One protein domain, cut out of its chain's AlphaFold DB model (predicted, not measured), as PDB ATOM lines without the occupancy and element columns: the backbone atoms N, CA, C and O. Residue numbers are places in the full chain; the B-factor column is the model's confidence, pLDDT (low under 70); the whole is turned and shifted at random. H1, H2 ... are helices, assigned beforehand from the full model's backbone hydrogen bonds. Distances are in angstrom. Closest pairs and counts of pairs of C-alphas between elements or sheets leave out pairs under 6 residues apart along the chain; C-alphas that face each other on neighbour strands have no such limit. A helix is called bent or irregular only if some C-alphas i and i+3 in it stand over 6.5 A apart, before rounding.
ATOM      1  N   LEU A  50     -29.940  -8.869  34.371       83.94
ATOM      2  CA  LEU A  50     -30.481  -8.864  33.020       83.94
ATOM      3  C   LEU A  50     -29.731  -9.899  32.177       83.94
ATOM      4  O   LEU A  50     -28.498  -9.990  32.212       83.94
ATOM      5  N   GLY A  51     -30.469 -10.645  31.366       84.62
ATOM      6  CA  GLY A  51     -29.900 -11.497  30.336       84.62
ATOM      7  C   GLY A  51     -29.133 -10.676  29.298       84.62
ATOM      8  O   GLY A  51     -29.399  -9.493  29.074       84.62
ATOM      9  N   VAL A  52     -28.188 -11.317  28.608       83.94
ATOM     10  CA  VAL A  52     -27.376 -10.670  27.559       83.94
ATOM     11  C   VAL A  52     -28.262 -10.045  26.472       83.94
ATOM     12  O   VAL A  52     -28.005  -8.926  26.034       83.94
ATOM     13  N   ALA A  53     -29.352 -10.722  26.091       81.31
ATOM     14  CA  ALA A  53     -30.316 -10.212  25.117       81.31
ATOM     15  C   ALA A  53     -31.045  -8.945  25.604       81.31
ATOM     16  O   ALA A  53     -31.154  -7.981  24.847       81.31
ATOM     17  N   GLU A  54     -31.477  -8.905  26.870       82.81
ATOM     18  CA  GLU A  54     -32.120  -7.727  27.470       82.81
ATOM     19  C   GLU A  54     -31.135  -6.547  27.512       82.81
ATOM     20  O   GLU A  54     -31.476  -5.435  27.117       82.81
ATOM     21  N   LYS A  55     -29.871  -6.787  27.892       81.00
ATOM     22  CA  LYS A  55     -28.817  -5.755  27.907       81.00
ATOM     23  C   LYS A  55     -28.540  -5.170  26.523       81.00
ATOM     24  O   LYS A  55     -28.311  -3.966  26.415       81.00
ATOM     25  N   ILE A  56     -28.548  -5.995  25.475       83.44
ATOM     26  CA  ILE A  56     -28.381  -5.537  24.087       83.44
ATOM     27  C   ILE A  56     -29.587  -4.693  23.657       83.44
ATOM     28  O   ILE A  56     -29.413  -3.625  23.072       83.44
ATOM     29  N   GLN A  57     -30.804  -5.128  23.984       82.56
ATOM     30  CA  GLN A  57     -32.023  -4.381  23.664       82.56
ATOM     31  C   GLN A  57     -32.090  -3.037  24.400       82.56
ATOM     32  O   GLN A  57     -32.446  -2.033  23.785       82.56
ATOM     33  N   LEU A  58     -31.679  -2.983  25.671       84.06
ATOM     34  CA  LEU A  58     -31.553  -1.732  26.426       84.06
ATOM     35  C   LEU A  58     -30.571  -0.771  25.759       84.06
ATOM     36  O   LEU A  58     -30.921   0.378  25.506       84.06
ATOM     37  N   GLN A  59     -29.371  -1.243  25.418       83.75
ATOM     38  CA  GLN A  59     -28.377  -0.434  24.712       83.75
ATOM     39  C   GLN A  59     -28.913   0.088  23.371       83.75
ATOM     40  O   GLN A  59     -28.726   1.261  23.051       83.75
ATOM     41  N   GLY A  60     -29.635  -0.750  22.620       83.19
ATOM     42  CA  GLY A  60     -30.284  -0.358  21.368       83.19
ATOM     43  C   GLY A  60     -31.358   0.717  21.560       83.19
ATOM     44  O   GLY A  60     -31.374   1.703  20.826       83.19
ATOM     45  N   LEU A  61     -32.220   0.574  22.572       84.50
ATOM     46  CA  LEU A  61     -33.269   1.548  22.900       84.50
ATOM     47  C   LEU A  61     -32.688   2.891  23.355       84.50
ATOM     48  O   LEU A  61     -33.140   3.947  22.906       84.50
ATOM     49  N   VAL A  62     -31.665   2.859  24.212       84.00
ATOM     50  CA  VAL A  62     -30.955   4.057  24.677       84.00
ATOM     51  C   VAL A  62     -30.253   4.748  23.507       84.00
ATOM     52  O   VAL A  62     -30.400   5.959  23.335       84.00
ATOM     53  N   GLY A  63     -29.553   3.990  22.658       82.62
ATOM     54  CA  GLY A  63     -28.881   4.513  21.468       82.62
ATOM     55  C   GLY A  63     -29.853   5.151  20.472       82.62
ATOM     56  O   GLY A  63     -29.629   6.279  20.030       82.62
ATOM     57  N   ALA A  64     -30.970   4.480  20.181       81.12
ATOM     58  CA  ALA A  64     -32.018   5.000  19.305       81.12
ATOM     59  C   ALA A  64     -32.649   6.285  19.864       81.12
ATOM     60  O   ALA A  64     -32.853   7.247  19.127       81.12
ATOM     61  N   THR A  65     -32.897   6.337  21.174       82.88
ATOM     62  CA  THR A  65     -33.466   7.526  21.830       82.88
ATOM     63  C   THR A  65     -32.488   8.694  21.808       82.88
ATOM     64  O   THR A  65     -32.878   9.809  21.477       82.88
ATOM     65  N   LYS A  66     -31.200   8.447  22.078       81.12
ATOM     66  CA  LYS A  66     -30.149   9.471  22.002       81.12
ATOM     67  C   LYS A  66     -30.003  10.026  20.585       81.12
ATOM     68  O   LYS A  66     -29.918  11.237  20.413       81.12
ATOM     69  N   SER A  67     -30.053   9.162  19.571       82.38
ATOM     70  CA  SER A  67     -30.078   9.584  18.167       82.38
ATOM     71  C   SER A  67     -31.329  10.402  17.830       82.38
ATOM     72  O   SER A  67     -31.208  11.434  17.175       82.38
ATOM     73  N   GLY A  68     -32.506  10.007  18.324       80.50
ATOM     74  CA  GLY A  68     -33.744  10.772  18.157       80.50
ATOM     75  C   GLY A  68     -33.674  12.161  18.794       80.50
ATOM     76  O   GLY A  68     -34.012  13.147  18.147       80.50
ATOM     77  N   ILE A  69     -33.168  12.253  20.026       82.56
ATOM     78  CA  ILE A  69     -32.963  13.514  20.756       82.56
ATOM     79  C   ILE A  69     -31.966  14.419  20.014       82.56
ATOM     80  O   ILE A  69     -32.213  15.618  19.880       82.56
ATOM     81  N   ASN A  70     -30.891  13.857  19.454       82.50
ATOM     82  CA  ASN A  70     -29.969  14.608  18.596       82.50
ATOM     83  C   ASN A  70     -30.662  15.100  17.315       82.50
ATOM     84  O   ASN A  70     -30.561  16.274  16.991       82.50
ATOM     85  N   GLY A  71     -31.459  14.263  16.648       81.62
ATOM     86  CA  GLY A  71     -32.215  14.685  15.463       81.62
ATOM     87  C   GLY A  71     -33.243  15.790  15.753       81.62
ATOM     88  O   GLY A  71     -33.499  16.640  14.900       81.62
ATOM     89  N   VAL A  72     -33.817  15.820  16.960       83.25
ATOM     90  CA  VAL A  72     -34.661  16.933  17.431       83.25
ATOM     91  C   VAL A  72     -33.831  18.204  17.625       83.25
ATOM     92  O   VAL A  72     -34.280  19.279  17.225       83.25
ATOM     93  N   GLN A  73     -32.620  18.093  18.189       81.12
ATOM     94  CA  GLN A  73     -31.679  19.214  18.298       81.12
ATOM     95  C   GLN A  73     -31.351  19.792  16.925       81.12
ATOM     96  O   GLN A  73     -31.450  21.001  16.746       81.12
ATOM     97  N   ASP A  74     -30.982  18.940  15.972       81.75
ATOM     98  CA  ASP A  74     -30.541  19.360  14.644       81.75
ATOM     99  C   ASP A  74     -31.670  20.097  13.919       81.75
ATOM    100  O   ASP A  74     -31.484  21.222  13.463       81.75
ATOM    101  N   LYS A  75     -32.896  19.555  13.956       81.81
ATOM    102  CA  LYS A  75     -34.080  20.237  13.410       81.81
ATOM    103  C   LYS A  75     -34.353  21.583  14.072       81.81
ATOM    104  O   LYS A  75     -34.765  22.522  13.390       81.81
ATOM    105  N   PHE A  76     -34.183  21.679  15.388       81.81
ATOM    106  CA  PHE A  76     -34.332  22.944  16.099       81.81
ATOM    107  C   PHE A  76     -33.275  23.956  15.644       81.81
ATOM    108  O   PHE A  76     -33.621  25.088  15.314       81.81
ATOM    109  N   LEU A  77     -32.009  23.540  15.576       81.25
ATOM    110  CA  LEU A  77     -30.908  24.387  15.131       81.25
ATOM    111  C   LEU A  77     -31.100  24.843  13.685       81.25
ATOM    112  O   LEU A  77     -30.924  26.026  13.424       81.25
ATOM    113  N   ASP A  78     -31.549  23.967  12.787       82.62
ATOM    114  CA  ASP A  78     -31.860  24.307  11.396       82.62
ATOM    115  C   ASP A  78     -33.015  25.313  11.296       82.62
ATOM    116  O   ASP A  78     -32.941  26.284  10.540       82.62
ATOM    117  N   ASN A  79     -34.079  25.134  12.088       78.75
ATOM    118  CA  ASN A  79     -35.207  26.073  12.124       78.75
ATOM    119  C   ASN A  79     -34.808  27.444  12.678       78.75
ATOM    120  O   ASN A  79     -35.297  28.468  12.207       78.75
ATOM    121  N   VAL A  80     -33.926  27.480  13.678       79.19
ATOM    122  CA  VAL A  80     -33.434  28.735  14.250       79.19
ATOM    123  C   VAL A  80     -32.451  29.402  13.283       79.19
ATOM    124  O   VAL A  80     -32.640  30.571  12.961       79.19
ATOM    125  N   ALA A  81     -31.474  28.663  12.750       77.00
ATOM    126  CA  ALA A  81     -30.465  29.137  11.800       77.00
ATOM    127  C   ALA A  81     -31.079  29.686  10.504       77.00
ATOM    128  O   ALA A  81     -30.718  30.783  10.075       77.00
ATOM    129  N   SER A  82     -32.051  28.981   9.917       77.75
ATOM    130  CA  SER A  82     -32.743  29.423   8.695       77.75
ATOM    131  C   SER A  82     -33.517  30.730   8.866       77.75
ATOM    132  O   SER A  82     -33.702  31.452   7.891       77.75
ATOM    133  N   ARG A  83     -33.936  31.070  10.090       70.69
ATOM    134  CA  ARG A  83     -34.643  32.328  10.371       70.69
ATOM    135  C   ARG A  83     -33.727  33.502  10.660       70.69
ATOM    136  O   ARG A  83     -34.082  34.632  10.351       70.69
ATOM    137  N   ILE A  84     -32.565  33.244  11.246       69.50
ATOM    138  CA  ILE A  84     -31.651  34.304  11.693       69.50
ATOM    139  C   ILE A  84     -30.433  34.496  10.794       69.50
ATOM    140  O   ILE A  84     -29.652  35.414  11.020       69.50
ATOM    141  N   GLY A  85     -30.243  33.630   9.796       67.44
ATOM    142  CA  GLY A  85     -29.104  33.695   8.880       67.44
ATOM    143  C   GLY A  85     -27.750  33.406   9.541       67.44
ATOM    144  O   GLY A  85     -26.713  33.669   8.938       67.44
ATOM    145  N   LEU A  86     -27.735  32.876  10.771       65.94
ATOM    146  CA  LEU A  86     -26.515  32.442  11.457       65.94
ATOM    147  C   LEU A  86     -26.164  31.008  11.057       65.94
ATOM    148  O   LEU A  86     -27.040  30.183  10.806       65.94
ATOM    149  N   SER A  87     -24.870  30.691  11.038       64.75
ATOM    150  CA  SER A  87     -24.411  29.332  10.758       64.75
ATOM    151  C   SER A  87     -24.860  28.369  11.865       64.75
ATOM    152  O   SER A  87     -24.795  28.695  13.052       64.75
ATOM    153  N   GLY A  88     -25.281  27.156  11.487       64.88
ATOM    154  CA  GLY A  88     -25.700  26.103  12.425       64.88
ATOM    155  C   GLY A  88     -24.758  25.897  13.629       64.88
ATOM    156  O   GLY A  88     -25.258  25.797  14.747       64.88
ATOM    157  N   PRO A  89     -23.417  25.940  13.470       69.75
ATOM    158  CA  PRO A  89     -22.476  25.857  14.591       69.75
ATOM    159  C   PRO A  89     -22.543  27.040  15.567       69.75
ATOM    160  O   PRO A  89     -22.418  26.850  16.775       69.75
ATOM    161  N   ALA A  90     -22.759  28.262  15.065       67.25
ATOM    162  CA  ALA A  90     -22.892  29.451  15.904       67.25
ATOM    163  C   ALA A  90     -24.187  29.401  16.722       67.25
ATOM    164  O   ALA A  90     -24.182  29.747  17.898       67.25
ATOM    165  N   VAL A  91     -25.272  28.900  16.125       68.94
ATOM    166  CA  VAL A  91     -26.537  28.661  16.828       68.94
ATOM    167  C   VAL A  91     -26.379  27.530  17.845       68.94
ATOM    168  O   VAL A  91     -26.778  27.690  18.995       68.94
ATOM    169  N   ALA A  92     -25.723  26.428  17.478       67.88
ATOM    170  CA  ALA A  92     -25.467  25.296  18.370       67.88
ATOM    171  C   ALA A  92     -24.719  25.707  19.647       67.88
ATOM    172  O   ALA A  92     -25.043  25.215  20.722       67.88
ATOM    173  N   ALA A  93     -23.781  26.655  19.554       69.62
ATOM    174  CA  ALA A  93     -23.048  27.177  20.708       69.62
ATOM    175  C   ALA A  93     -23.924  27.984  21.691       69.62
ATOM    176  O   ALA A  93     -23.563  28.143  22.857       69.62
ATOM    177  N   LEU A  94     -25.075  28.499  21.247       71.19
ATOM    178  CA  LEU A  94     -25.985  29.276  22.093       71.19
ATOM    179  C   LEU A  94     -26.863  28.373  22.959       71.19
ATOM    180  O   LEU A  94     -27.240  28.753  24.075       71.19
ATOM    181  N   PHE A  95     -27.205  27.187  22.465       76.81
ATOM    182  CA  PHE A  95     -28.186  26.307  23.086       76.81
ATOM    183  C   PHE A  95     -27.519  25.145  23.835       76.81
ATOM    184  O   PHE A  95     -26.527  24.598  23.366       76.81
ATOM    185  N   PRO A  96     -28.043  24.748  25.010       69.56
ATOM    186  CA  PRO A  96     -27.569  23.545  25.689       69.56
ATOM    187  C   PRO A  96     -27.907  22.287  24.868       69.56
ATOM    188  O   PRO A  96     -28.699  22.343  23.927       69.56
ATOM    189  N   ALA A  97     -27.340  21.137  25.239       68.44
ATOM    190  CA  ALA A  97     -27.643  19.855  24.597       68.44
ATOM    191  C   ALA A  97     -29.151  19.523  24.652       68.44
ATOM    192  O   ALA A  97     -29.859  19.981  25.550       68.44
ATOM    193  N   ALA A  98     -29.654  18.708  23.713       61.69
ATOM    194  CA  ALA A  98     -31.086  18.381  23.604       61.69
ATOM    195  C   ALA A  98     -31.700  17.653  24.808       61.69
ATOM    196  O   ALA A  98     -32.920  17.631  24.937       61.69
ATOM    197  N   GLY A  99     -30.884  17.117  25.719       59.09
ATOM    198  CA  GLY A  99     -31.368  16.600  27.002       59.09
ATOM    199  C   GLY A  99     -31.844  17.698  27.960       59.09
ATOM    200  O   GLY A  99     -32.714  17.449  28.790       59.09
ATOM    201  N   THR A 100     -31.343  18.929  27.829       70.94
ATOM    202  CA  THR A 100     -31.626  20.011  28.776       70.94
ATOM    203  C   THR A 100     -32.747  20.923  28.264       70.94
ATOM    204  O   THR A 100     -32.594  21.545  27.197       70.94
ATOM    205  N   PRO A 101     -33.857  21.058  29.017       69.88
ATOM    206  CA  PRO A 101     -34.923  21.976  28.652       69.88
ATOM    207  C   PRO A 101     -34.408  23.415  28.697       69.88
ATOM    208  O   PRO A 101     -33.622  23.798  29.566       69.88
ATOM    209  N   ILE A 102     -34.856  24.222  27.740       80.19
ATOM    210  CA  ILE A 102     -34.597  25.662  27.719       80.19
ATOM    211  C   ILE A 102     -35.923  26.405  27.682       80.19
ATOM    212  O   ILE A 102     -36.848  25.996  26.983       80.19
ATOM    213  N   SER A 103     -36.026  27.496  28.439       80.50
ATOM    214  CA  SER A 103     -37.207  28.344  28.376       80.50
ATOM    215  C   SER A 103     -37.245  29.115  27.059       80.50
ATOM    216  O   SER A 103     -36.229  29.614  26.574       80.50
ATOM    217  N   GLU A 104     -38.447  29.255  26.510       81.38
ATOM    218  CA  GLU A 104     -38.728  30.014  25.290       81.38
ATOM    219  C   GLU A 104     -38.157  31.440  25.326       81.38
ATOM    220  O   GLU A 104     -37.571  31.917  24.356       81.38
ATOM    221  N   SER A 105     -38.281  32.123  26.466       79.75
ATOM    222  CA  SER A 105     -37.743  33.471  26.665       79.75
ATOM    223  C   SER A 105     -36.214  33.504  26.650       79.75
ATOM    224  O   SER A 105     -35.627  34.425  26.084       79.75
ATOM    225  N   SER A 106     -35.561  32.490  27.222       80.69
ATOM    226  CA  SER A 106     -34.100  32.367  27.224       80.69
ATOM    227  C   SER A 106     -33.571  32.006  25.835       80.69
ATOM    228  O   SER A 106     -32.534  32.516  25.417       80.69
ATOM    229  N   ALA A 107     -34.318  31.197  25.078       82.19
ATOM    230  CA  ALA A 107     -34.016  30.899  23.684       82.19
ATOM    231  C   ALA A 107     -34.034  32.163  22.812       82.19
ATOM    232  O   ALA A 107     -33.056  32.444  22.124       82.19
ATOM    233  N   VAL A 108     -35.098  32.967  22.909       83.50
ATOM    234  CA  VAL A 108     -35.207  34.253  22.201       83.50
ATOM    235  C   VAL A 108     -34.077  35.200  22.609       83.50
ATOM    236  O   VAL A 108     -33.373  35.705  21.741       83.50
ATOM    237  N   ALA A 109     -33.829  35.384  23.909       83.19
ATOM    238  CA  ALA A 109     -32.792  36.299  24.392       83.19
ATOM    239  C   ALA A 109     -31.380  35.913  23.917       83.19
ATOM    240  O   ALA A 109     -30.568  36.778  23.589       83.19
ATOM    241  N   LYS A 110     -31.073  34.612  23.857       82.31
ATOM    242  CA  LYS A 110     -29.792  34.112  23.339       82.31
ATOM    243  C   LYS A 110     -29.634  34.365  21.844       82.31
ATOM    244  O   LYS A 110     -28.541  34.721  21.410       82.31
ATOM    245  N   VAL A 111     -30.715  34.215  21.085       81.38
ATOM    246  CA  VAL A 111     -30.731  34.499  19.649       81.38
ATOM    247  C   VAL A 111     -30.576  35.994  19.387       81.38
ATOM    248  O   VAL A 111     -29.706  36.369  18.612       81.38
ATOM    249  N   GLU A 112     -31.325  36.855  20.079       83.50
ATOM    250  CA  GLU A 112     -31.191  38.316  19.958       83.50
ATOM    251  C   GLU A 112     -29.785  38.792  20.337       83.50
ATOM    252  O   GLU A 112     -29.194  39.628  19.653       83.50
ATOM    253  N   LYS A 113     -29.204  38.209  21.393       82.69
ATOM    254  CA  LYS A 113     -27.825  38.491  21.803       82.69
ATOM    255  C   LYS A 113     -26.812  38.106  20.723       82.69
ATOM    256  O   LYS A 113     -25.848  38.836  20.526       82.69
ATOM    257  N   ALA A 114     -27.015  36.979  20.044       77.88
ATOM    258  CA  ALA A 114     -26.139  36.537  18.962       77.88
ATOM    259  C   ALA A 114     -26.320  37.360  17.680       77.88
ATOM    260  O   ALA A 114     -25.353  37.607  16.968       77.88
ATOM    261  N   LEU A 115     -27.548  37.803  17.407       77.75
ATOM    262  CA  LEU A 115     -27.895  38.642  16.261       77.75
ATOM    263  C   LEU A 115     -27.451  40.104  16.445       77.75
ATOM    264  O   LEU A 115     -27.365  40.854  15.476       77.75
ATOM    265  N   GLY A 116     -27.239  40.544  17.690       79.12
ATOM    266  CA  GLY A 116     -26.977  41.946  18.028       79.12
ATOM    267  C   GLY A 116     -28.176  42.875  17.786       79.12
ATOM    268  O   GLY A 116     -28.035  44.093  17.851       79.12
ATOM    269  N   SER A 117     -29.353  42.315  17.498       80.44
ATOM    270  CA  SER A 117     -30.584  43.043  17.194       80.44
ATOM    271  C   SER A 117     -31.806  42.278  17.700       80.44
ATOM    272  O   SER A 117     -31.755  41.068  17.936       80.44
ATOM    273  N   ARG A 118     -32.909  43.002  17.922       82.75
ATOM    274  CA  ARG A 118     -34.173  42.385  18.338       82.75
ATOM    275  C   ARG A 118     -34.784  41.597  17.192       82.75
ATOM    276  O   ARG A 118     -34.821  42.073  16.059       82.75
ATOM    277  N   LEU A 119     -35.313  40.424  17.520       80.81
ATOM    278  CA  LEU A 119     -36.075  39.622  16.575       80.81
ATOM    279  C   LEU A 119     -37.400  40.320  16.258       80.81
ATOM    280  O   LEU A 119     -37.989  40.998  17.106       80.81
ATOM    281  N   SER A 120     -37.906  40.111  15.044       85.00
ATOM    282  CA  SER A 120     -39.279  40.498  14.735       85.00
ATOM    283  C   SER A 120     -40.264  39.698  15.601       85.00
ATOM    284  O   SER A 120     -39.940  38.621  16.109       85.00
ATOM    285  N   ALA A 121     -41.498  40.185  15.757       84.12
ATOM    286  CA  ALA A 121     -42.531  39.441  16.484       84.12
ATOM    287  C   ALA A 121     -42.779  38.046  15.874       84.12
ATOM    288  O   ALA A 121     -42.998  37.081  16.607       84.12
ATOM    289  N   ALA A 122     -42.682  37.933  14.544       80.00
ATOM    290  CA  ALA A 122     -42.823  36.673  13.824       80.00
ATOM    291  C   ALA A 122     -41.655  35.714  14.104       80.00
ATOM    292  O   ALA A 122     -41.876  34.527  14.345       80.00
ATOM    293  N   ASP A 123     -40.421  36.221  14.138       77.50
ATOM    294  CA  ASP A 123     -39.242  35.388  14.392       77.50
ATOM    295  C   ASP A 123     -39.139  34.987  15.860       77.50
ATOM    296  O   ASP A 123     -38.824  33.837  16.162       77.50
ATOM    297  N   SER A 124     -39.501  35.883  16.781       81.19
ATOM    298  CA  SER A 124     -39.626  35.551  18.199       81.19
ATOM    299  C   SER A 124     -40.653  34.435  18.403       81.19
ATOM    300  O   SER A 124     -40.334  33.429  19.030       81.19
ATOM    301  N   ALA A 125     -41.851  34.546  17.816       82.25
ATOM    302  CA  ALA A 125     -42.875  33.504  17.907       82.25
ATOM    303  C   ALA A 125     -42.397  32.158  17.340       82.25
ATOM    304  O   ALA A 125     -42.642  31.113  17.939       82.25
ATOM    305  N   ALA A 126     -41.662  32.176  16.227       79.81
ATOM    306  CA  ALA A 126     -41.124  30.962  15.634       79.81
ATOM    307  C   ALA A 126     -40.021  30.310  16.481       79.81
ATOM    308  O   ALA A 126     -40.019  29.091  16.633       79.81
ATOM    309  N   VAL A 127     -39.115  31.098  17.070       82.69
ATOM    310  CA  VAL A 127     -38.083  30.587  17.988       82.69
ATOM    311  C   VAL A 127     -38.728  29.977  19.233       82.69
ATOM    312  O   VAL A 127     -38.310  28.904  19.673       82.69
ATOM    313  N   LYS A 128     -39.781  30.602  19.774       84.00
ATOM    314  CA  LYS A 128     -40.557  30.040  20.890       84.00
ATOM    315  C   LYS A 128     -41.235  28.725  20.507       84.00
ATOM    316  O   LYS A 128     -41.037  27.735  21.199       84.00
ATOM    317  N   ALA A 129     -41.930  28.679  19.369       81.06
ATOM    318  CA  ALA A 129     -42.577  27.461  18.883       81.06
ATOM    319  C   ALA A 129     -41.569  26.324  18.642       81.06
ATOM    320  O   ALA A 129     -41.800  25.191  19.053       81.06
ATOM    321  N   ALA A 130     -40.413  26.625  18.040       80.81
ATOM    322  CA  ALA A 130     -39.342  25.650  17.852       80.81
ATOM    323  C   ALA A 130     -38.771  25.157  19.195       80.81
ATOM    324  O   ALA A 130     -38.471  23.973  19.342       80.81
ATOM    325  N   THR A 131     -38.655  26.047  20.185       83.62
ATOM    326  CA  THR A 131     -38.192  25.705  21.537       83.62
ATOM    327  C   THR A 131     -39.185  24.799  22.265       83.62
ATOM    328  O   THR A 131     -38.770  23.798  22.847       83.62
ATOM    329  N   ALA A 132     -40.482  25.109  22.193       84.75
ATOM    330  CA  ALA A 132     -41.542  24.279  22.758       84.75
ATOM    331  C   ALA A 132     -41.539  22.881  22.123       84.75
ATOM    332  O   ALA A 132     -41.396  21.886  22.825       84.75
ATOM    333  N   LEU A 133     -41.532  22.806  20.785       82.69
ATOM    334  CA  LEU A 133     -41.472  21.538  20.050       82.69
ATOM    335  C   LEU A 133     -40.236  20.705  20.405       82.69
ATOM    336  O   LEU A 133     -40.330  19.483  20.531       82.69
ATOM    337  N   ARG A 134     -39.074  21.348  20.572       81.50
ATOM    338  CA  ARG A 134     -37.840  20.683  21.009       81.50
ATOM    339  C   ARG A 134     -38.003  20.057  22.391       81.50
ATOM    340  O   ARG A 134     -37.627  18.900  22.566       81.50
ATOM    341  N   ASN A 135     -38.541  20.809  23.350       83.62
ATOM    342  CA  ASN A 135     -38.730  20.333  24.719       83.62
ATOM    343  C   ASN A 135     -39.769  19.198  24.765       83.62
ATOM    344  O   ASN A 135     -39.450  18.124  25.268       83.62
ATOM    345  N   ASP A 136     -40.934  19.385  24.138       84.19
ATOM    346  CA  ASP A 136     -42.022  18.397  24.105       84.19
ATOM    347  C   ASP A 136     -41.590  17.087  23.435       84.19
ATOM    348  O   ASP A 136     -41.879  15.990  23.919       84.19
ATOM    349  N   THR A 137     -40.863  17.181  22.315       81.31
ATOM    350  CA  THR A 137     -40.384  15.989  21.601       81.31
ATOM    351  C   THR A 137     -39.270  15.296  22.384       81.31
ATOM    352  O   THR A 137     -39.248  14.068  22.457       81.31
ATOM    353  N   GLY A 138     -38.360  16.061  22.998       83.75
ATOM    354  CA  GLY A 138     -37.314  15.519  23.864       83.75
ATOM    355  C   GLY A 138     -37.893  14.771  25.066       83.75
ATOM    356  O   GLY A 138     -37.471  13.651  25.353       83.75
ATOM    357  N   GLU A 139     -38.899  15.344  25.726       85.12
ATOM    358  CA  GLU A 139     -39.606  14.726  26.849       85.12
ATOM    359  C   GLU A 139     -40.388  13.482  26.409       85.12
ATOM    360  O   GLU A 139     -40.216  12.410  26.983       85.12
ATOM    361  N   SER A 140     -41.129  13.559  25.301       83.69
ATOM    362  CA  SER A 140     -41.873  12.418  24.745       83.69
ATOM    363  C   SER A 140     -40.972  11.225  24.408       83.69
ATOM    364  O   SER A 140     -41.345  10.069  24.633       83.69
ATOM    365  N   LEU A 141     -39.769  11.486  23.883       84.00
ATOM    366  CA  LEU A 141     -38.765  10.455  23.607       84.00
ATOM    367  C   LEU A 141     -38.241   9.815  24.901       84.00
ATOM    368  O   LEU A 141     -38.128   8.590  24.960       84.00
ATOM    369  N   LYS A 142     -37.985  10.613  25.946       84.81
ATOM    370  CA  LYS A 142     -37.572  10.123  27.272       84.81
ATOM    371  C   LYS A 142     -38.668   9.283  27.929       84.81
ATOM    372  O   LYS A 142     -38.417   8.137  28.290       84.81
ATOM    373  N   THR A 143     -39.902   9.777  27.993       86.38
ATOM    374  CA  THR A 143     -41.038   9.030  28.556       86.38
ATOM    375  C   THR A 143     -41.324   7.750  27.759       86.38
ATOM    376  O   THR A 143     -41.616   6.697  28.332       86.38
ATOM    377  N   GLY A 144     -41.207   7.801  26.427       86.00
ATOM    378  CA  GLY A 144     -41.335   6.632  25.556       86.00
ATOM    379  C   GLY A 144     -40.251   5.581  25.805       86.00
ATOM    380  O   GLY A 144     -40.558   4.385  25.849       86.00
ATOM    381  N   LEU A 145     -39.004   6.011  26.015       86.25
ATOM    382  CA  LEU A 145     -37.893   5.145  26.407       86.25
ATOM    383  C   LEU A 145     -38.168   4.478  27.759       86.25
ATOM    384  O   LEU A 145     -38.080   3.253  27.853       86.25
ATOM    385  N   SER A 146     -38.571   5.252  28.769       88.00
ATOM    386  CA  SER A 146     -38.865   4.749  30.114       88.00
ATOM    387  C   SER A 146     -39.940   3.669  30.111       88.00
ATOM    388  O   SER A 146     -39.758   2.612  30.711       88.00
ATOM    389  N   LYS A 147     -41.033   3.879  29.365       89.38
ATOM    390  CA  LYS A 147     -42.113   2.890  29.219       89.38
ATOM    391  C   LYS A 147     -41.652   1.617  28.509       89.38
ATOM    392  O   LYS A 147     -42.004   0.520  28.932       89.38
ATOM    393  N   ARG A 148     -40.857   1.747  27.438       87.19
ATOM    394  CA  ARG A 148     -40.339   0.598  26.674       87.19
ATOM    395  C   ARG A 148     -39.363  -0.233  27.492       87.19
ATOM    396  O   ARG A 148     -39.471  -1.453  27.496       87.19
ATOM    397  N   ILE A 149     -38.438   0.418  28.194       86.50
ATOM    398  CA  ILE A 149     -37.499  -0.266  29.083       86.50
ATOM    399  C   ILE A 149     -38.248  -0.893  30.259       86.50
ATOM    400  O   ILE A 149     -38.015  -2.060  30.550       86.50
ATOM    401  N   GLY A 150     -39.172  -0.169  30.896       86.56
ATOM    402  CA  GLY A 150     -39.974  -0.701  31.998       86.56
ATOM    403  C   GLY A 150     -40.723  -1.976  31.604       86.56
ATOM    404  O   GLY A 150     -40.611  -2.994  32.284       86.56
ATOM    405  N   GLY A 151     -41.373  -1.971  30.434       87.25
ATOM    406  CA  GLY A 151     -42.021  -3.161  29.875       87.25
ATOM    407  C   GLY A 151     -41.051  -4.293  29.520       87.25
ATOM    408  O   GLY A 151     -41.407  -5.458  29.661       87.25
ATOM    409  N   LEU A 152     -39.825  -3.968  29.100       85.56
ATOM    410  CA  LEU A 152     -38.791  -4.954  28.781       85.56
ATOM    411  C   LEU A 152     -38.262  -5.666  30.033       85.56
ATOM    412  O   LEU A 152     -38.068  -6.875  30.018       85.56
ATOM    413  N   VAL A 153     -37.999  -4.910  31.100       84.50
ATOM    414  CA  VAL A 153     -37.298  -5.408  32.295       84.50
ATOM    415  C   VAL A 153     -38.237  -5.743  33.455       84.50
ATOM    416  O   VAL A 153     -37.777  -6.150  34.521       84.50
ATOM    417  N   GLY A 154     -39.545  -5.554  33.259       84.12
ATOM    418  CA  GLY A 154     -40.572  -5.767  34.277       84.12
ATOM    419  C   GLY A 154     -40.537  -4.740  35.411       84.12
ATOM    420  O   GLY A 154     -40.894  -5.071  36.538       84.12
ATOM    421  N   LEU A 155     -40.077  -3.514  35.139       86.44
ATOM    422  CA  LEU A 155     -40.011  -2.424  36.115       86.44
ATOM    423  C   LEU A 155     -40.989  -1.304  35.765       86.44
ATOM    424  O   LEU A 155     -41.356  -1.104  34.609       86.44
ATOM    425  N   ASP A 156     -41.383  -0.544  36.782       88.50
ATOM    426  CA  ASP A 156     -42.243   0.617  36.594       88.50
ATOM    427  C   ASP A 156     -41.562   1.698  35.735       88.50
ATOM    428  O   ASP A 156     -40.375   1.999  35.897       88.50
ATOM    429  N   GLY A 157     -42.329   2.298  34.820       84.06
ATOM    430  CA  GLY A 157     -41.824   3.315  33.900       84.06
ATOM    431  C   GLY A 157     -41.305   4.567  34.612       84.06
ATOM    432  O   GLY A 157     -40.290   5.108  34.184       84.06
ATOM    433  N   ALA A 158     -41.921   4.991  35.720       84.88
ATOM    434  CA  ALA A 158     -41.466   6.160  36.475       84.88
ATOM    435  C   ALA A 158     -40.146   5.880  37.210       84.88
ATOM    436  O   ALA A 158     -39.292   6.761  37.329       84.88
ATOM    437  N   PHE A 159     -39.924   4.634  37.646       86.75
ATOM    438  CA  PHE A 159     -38.616   4.236  38.163       86.75
ATOM    439  C   PHE A 159     -37.539   4.341  37.079       86.75
ATOM    440  O   PHE A 159     -36.488   4.932  37.318       86.75
ATOM    441  N   ILE A 160     -37.794   3.828  35.872       87.62
ATOM    442  CA  ILE A 160     -36.832   3.953  34.769       87.62
ATOM    443  C   ILE A 160     -36.592   5.419  34.396       87.62
ATOM    444  O   ILE A 160     -35.453   5.804  34.140       87.62
ATOM    445  N   GLU A 161     -37.639   6.240  34.417       86.31
ATOM    446  CA  GLU A 161     -37.545   7.676  34.164       86.31
ATOM    447  C   GLU A 161     -36.599   8.370  35.151       86.31
ATOM    448  O   GLU A 161     -35.748   9.159  34.742       86.31
ATOM    449  N   SER A 162     -36.642   7.979  36.429       85.69
ATOM    450  CA  SER A 162     -35.711   8.474  37.453       85.69
ATOM    451  C   SER A 162     -34.245   8.079  37.216       85.69
ATOM    452  O   SER A 162     -33.341   8.727  37.742       85.69
ATOM    453  N   LEU A 163     -33.995   7.043  36.407       85.62
ATOM    454  CA  LEU A 163     -32.656   6.576  36.049       85.62
ATOM    455  C   LEU A 163     -32.133   7.179  34.738       85.62
ATOM    456  O   LEU A 163     -30.943   7.047  34.450       85.62
ATOM    457  N   LEU A 164     -32.969   7.860  33.946       83.69
ATOM    458  CA  LEU A 164     -32.542   8.509  32.700       83.69
ATOM    459  C   LEU A 164     -31.401   9.528  32.868       83.69
ATOM    460  O   LEU A 164     -30.553   9.577  31.974       83.69
ATOM    461  N   PRO A 165     -31.282  10.274  33.986       83.88
ATOM    462  CA  PRO A 165     -30.118  11.128  34.218       83.88
ATOM    463  C   PRO A 165     -28.785  10.361  34.216       83.88
ATOM    464  O   PRO A 165     -27.763  10.908  33.803       83.88
ATOM    465  N   LEU A 166     -28.776   9.073  34.593       83.81
ATOM    466  CA  LEU A 166     -27.573   8.229  34.521       83.81
ATOM    467  C   LEU A 166     -27.101   8.011  33.079       83.81
ATOM    468  O   LEU A 166     -25.919   7.768  32.852       83.81
ATOM    469  N   LEU A 167     -28.009   8.127  32.107       78.06
ATOM    470  CA  LEU A 167     -27.738   8.008  30.673       78.06
ATOM    471  C   LEU A 167     -27.338   9.346  30.025       78.06
ATOM    472  O   LEU A 167     -27.060   9.393  28.824       78.06
ATOM    473  N   GLY A 168     -27.288  10.427  30.812       71.50
ATOM    474  CA  GLY A 168     -26.982  11.773  30.334       71.50
ATOM    475  C   GLY A 168     -28.141  12.441  29.589       71.50
ATOM    476  O   GLY A 168     -27.887  13.277  28.719       71.50
TER     477      GLY A 168
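This is residues 50 to 168 of the 169 residues of an uncharacterized protein of Paraperlucidibaca baekdonensis (UniProt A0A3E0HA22). Two long helices, H1 and H4, run side by side in opposite directions and make the length of a rod. The three shorter helices sit over one side of this pair: H2 and H3 toward the end where H1 finishes and H4 begins, H5 toward the other end, across H4. The link from H2 to H3 loops out toward H5 between these two groups. The printed part has 119 residues with five named helices, H1 to H5 in order along the chain, and no named strand; the class is all helix. The whole is loose, with a radius of gyration of the C-alphas of 17.0 A, and spans 56 by 22 by 18 A.

H1, residues 52 to 84, and H4, residues 121 to 153, touch at a shallow tilt of 3 degrees, opposite ways; their closest C-alphas, Ile 69 and Gly 138, are 5.7 A apart. H2, residues 88 to 92, touches H1 at its residues 77 to 81 alone, with the closest C-alphas, those of Ala 81 and Gly 88, 5.7 A apart. H3, residues 104 to 115, touches residues 124 to 132 of H4 with its residues 104 to 108 alone, at a steep tilt of 53 degrees, opposite ways; the closest C-alphas, Glu 104 and Lys 128, are 4.8 A apart. H2 and H3 are close but not clearly touching, with the C-alphas of Val 91 and Val 111 closest at 7.7 A. H5, residues 157 to 167, touches residues 142 to 151 of H4 at a steep tilt of 69.7 degrees, only just short of about perpendicular, opposite ways; the closest C-alphas, Lys 147 and Gly 157, are 4.7 A apart. H4 is the hub, touching H1, H3 and H5; with one of these three pairs at a shallow tilt, the helix packing is mostly crossed, but only just. H2 and H4, H2 and H5, and H3 and H5 are apart. In H2, H3 and H4 every O i to N i+4 pair is within hydrogen-bond range; in H1 28 of 29 are, and in H5 4 of 7.

H1 begins at C-alpha 52, (-27.376, -10.670, 27.559), and is 47.9 A long. H2 has 5 residues, and H3 measures 16.5 A. H4 is 47.8 A long and begins at C-alpha 121, (-42.531, 39.441, 16.484). H5 is 15.2 A long and ends at C-alpha 167, (-27.738, 8.008, 30.673); it is irregular, but only just, with C-alphas 162 and 165 7.0 A apart.

The two C-alphas farthest apart, Gly 51 and Ser 117, are 56.1 A apart. The printed part has no cut. The link from H2 to H3, 11 residues, is long; the other three are tight. The mean pLDDT of the printed part is 80.5, and residues 84 to 93, 96 to 99 and 101 of this predicted model are under 70.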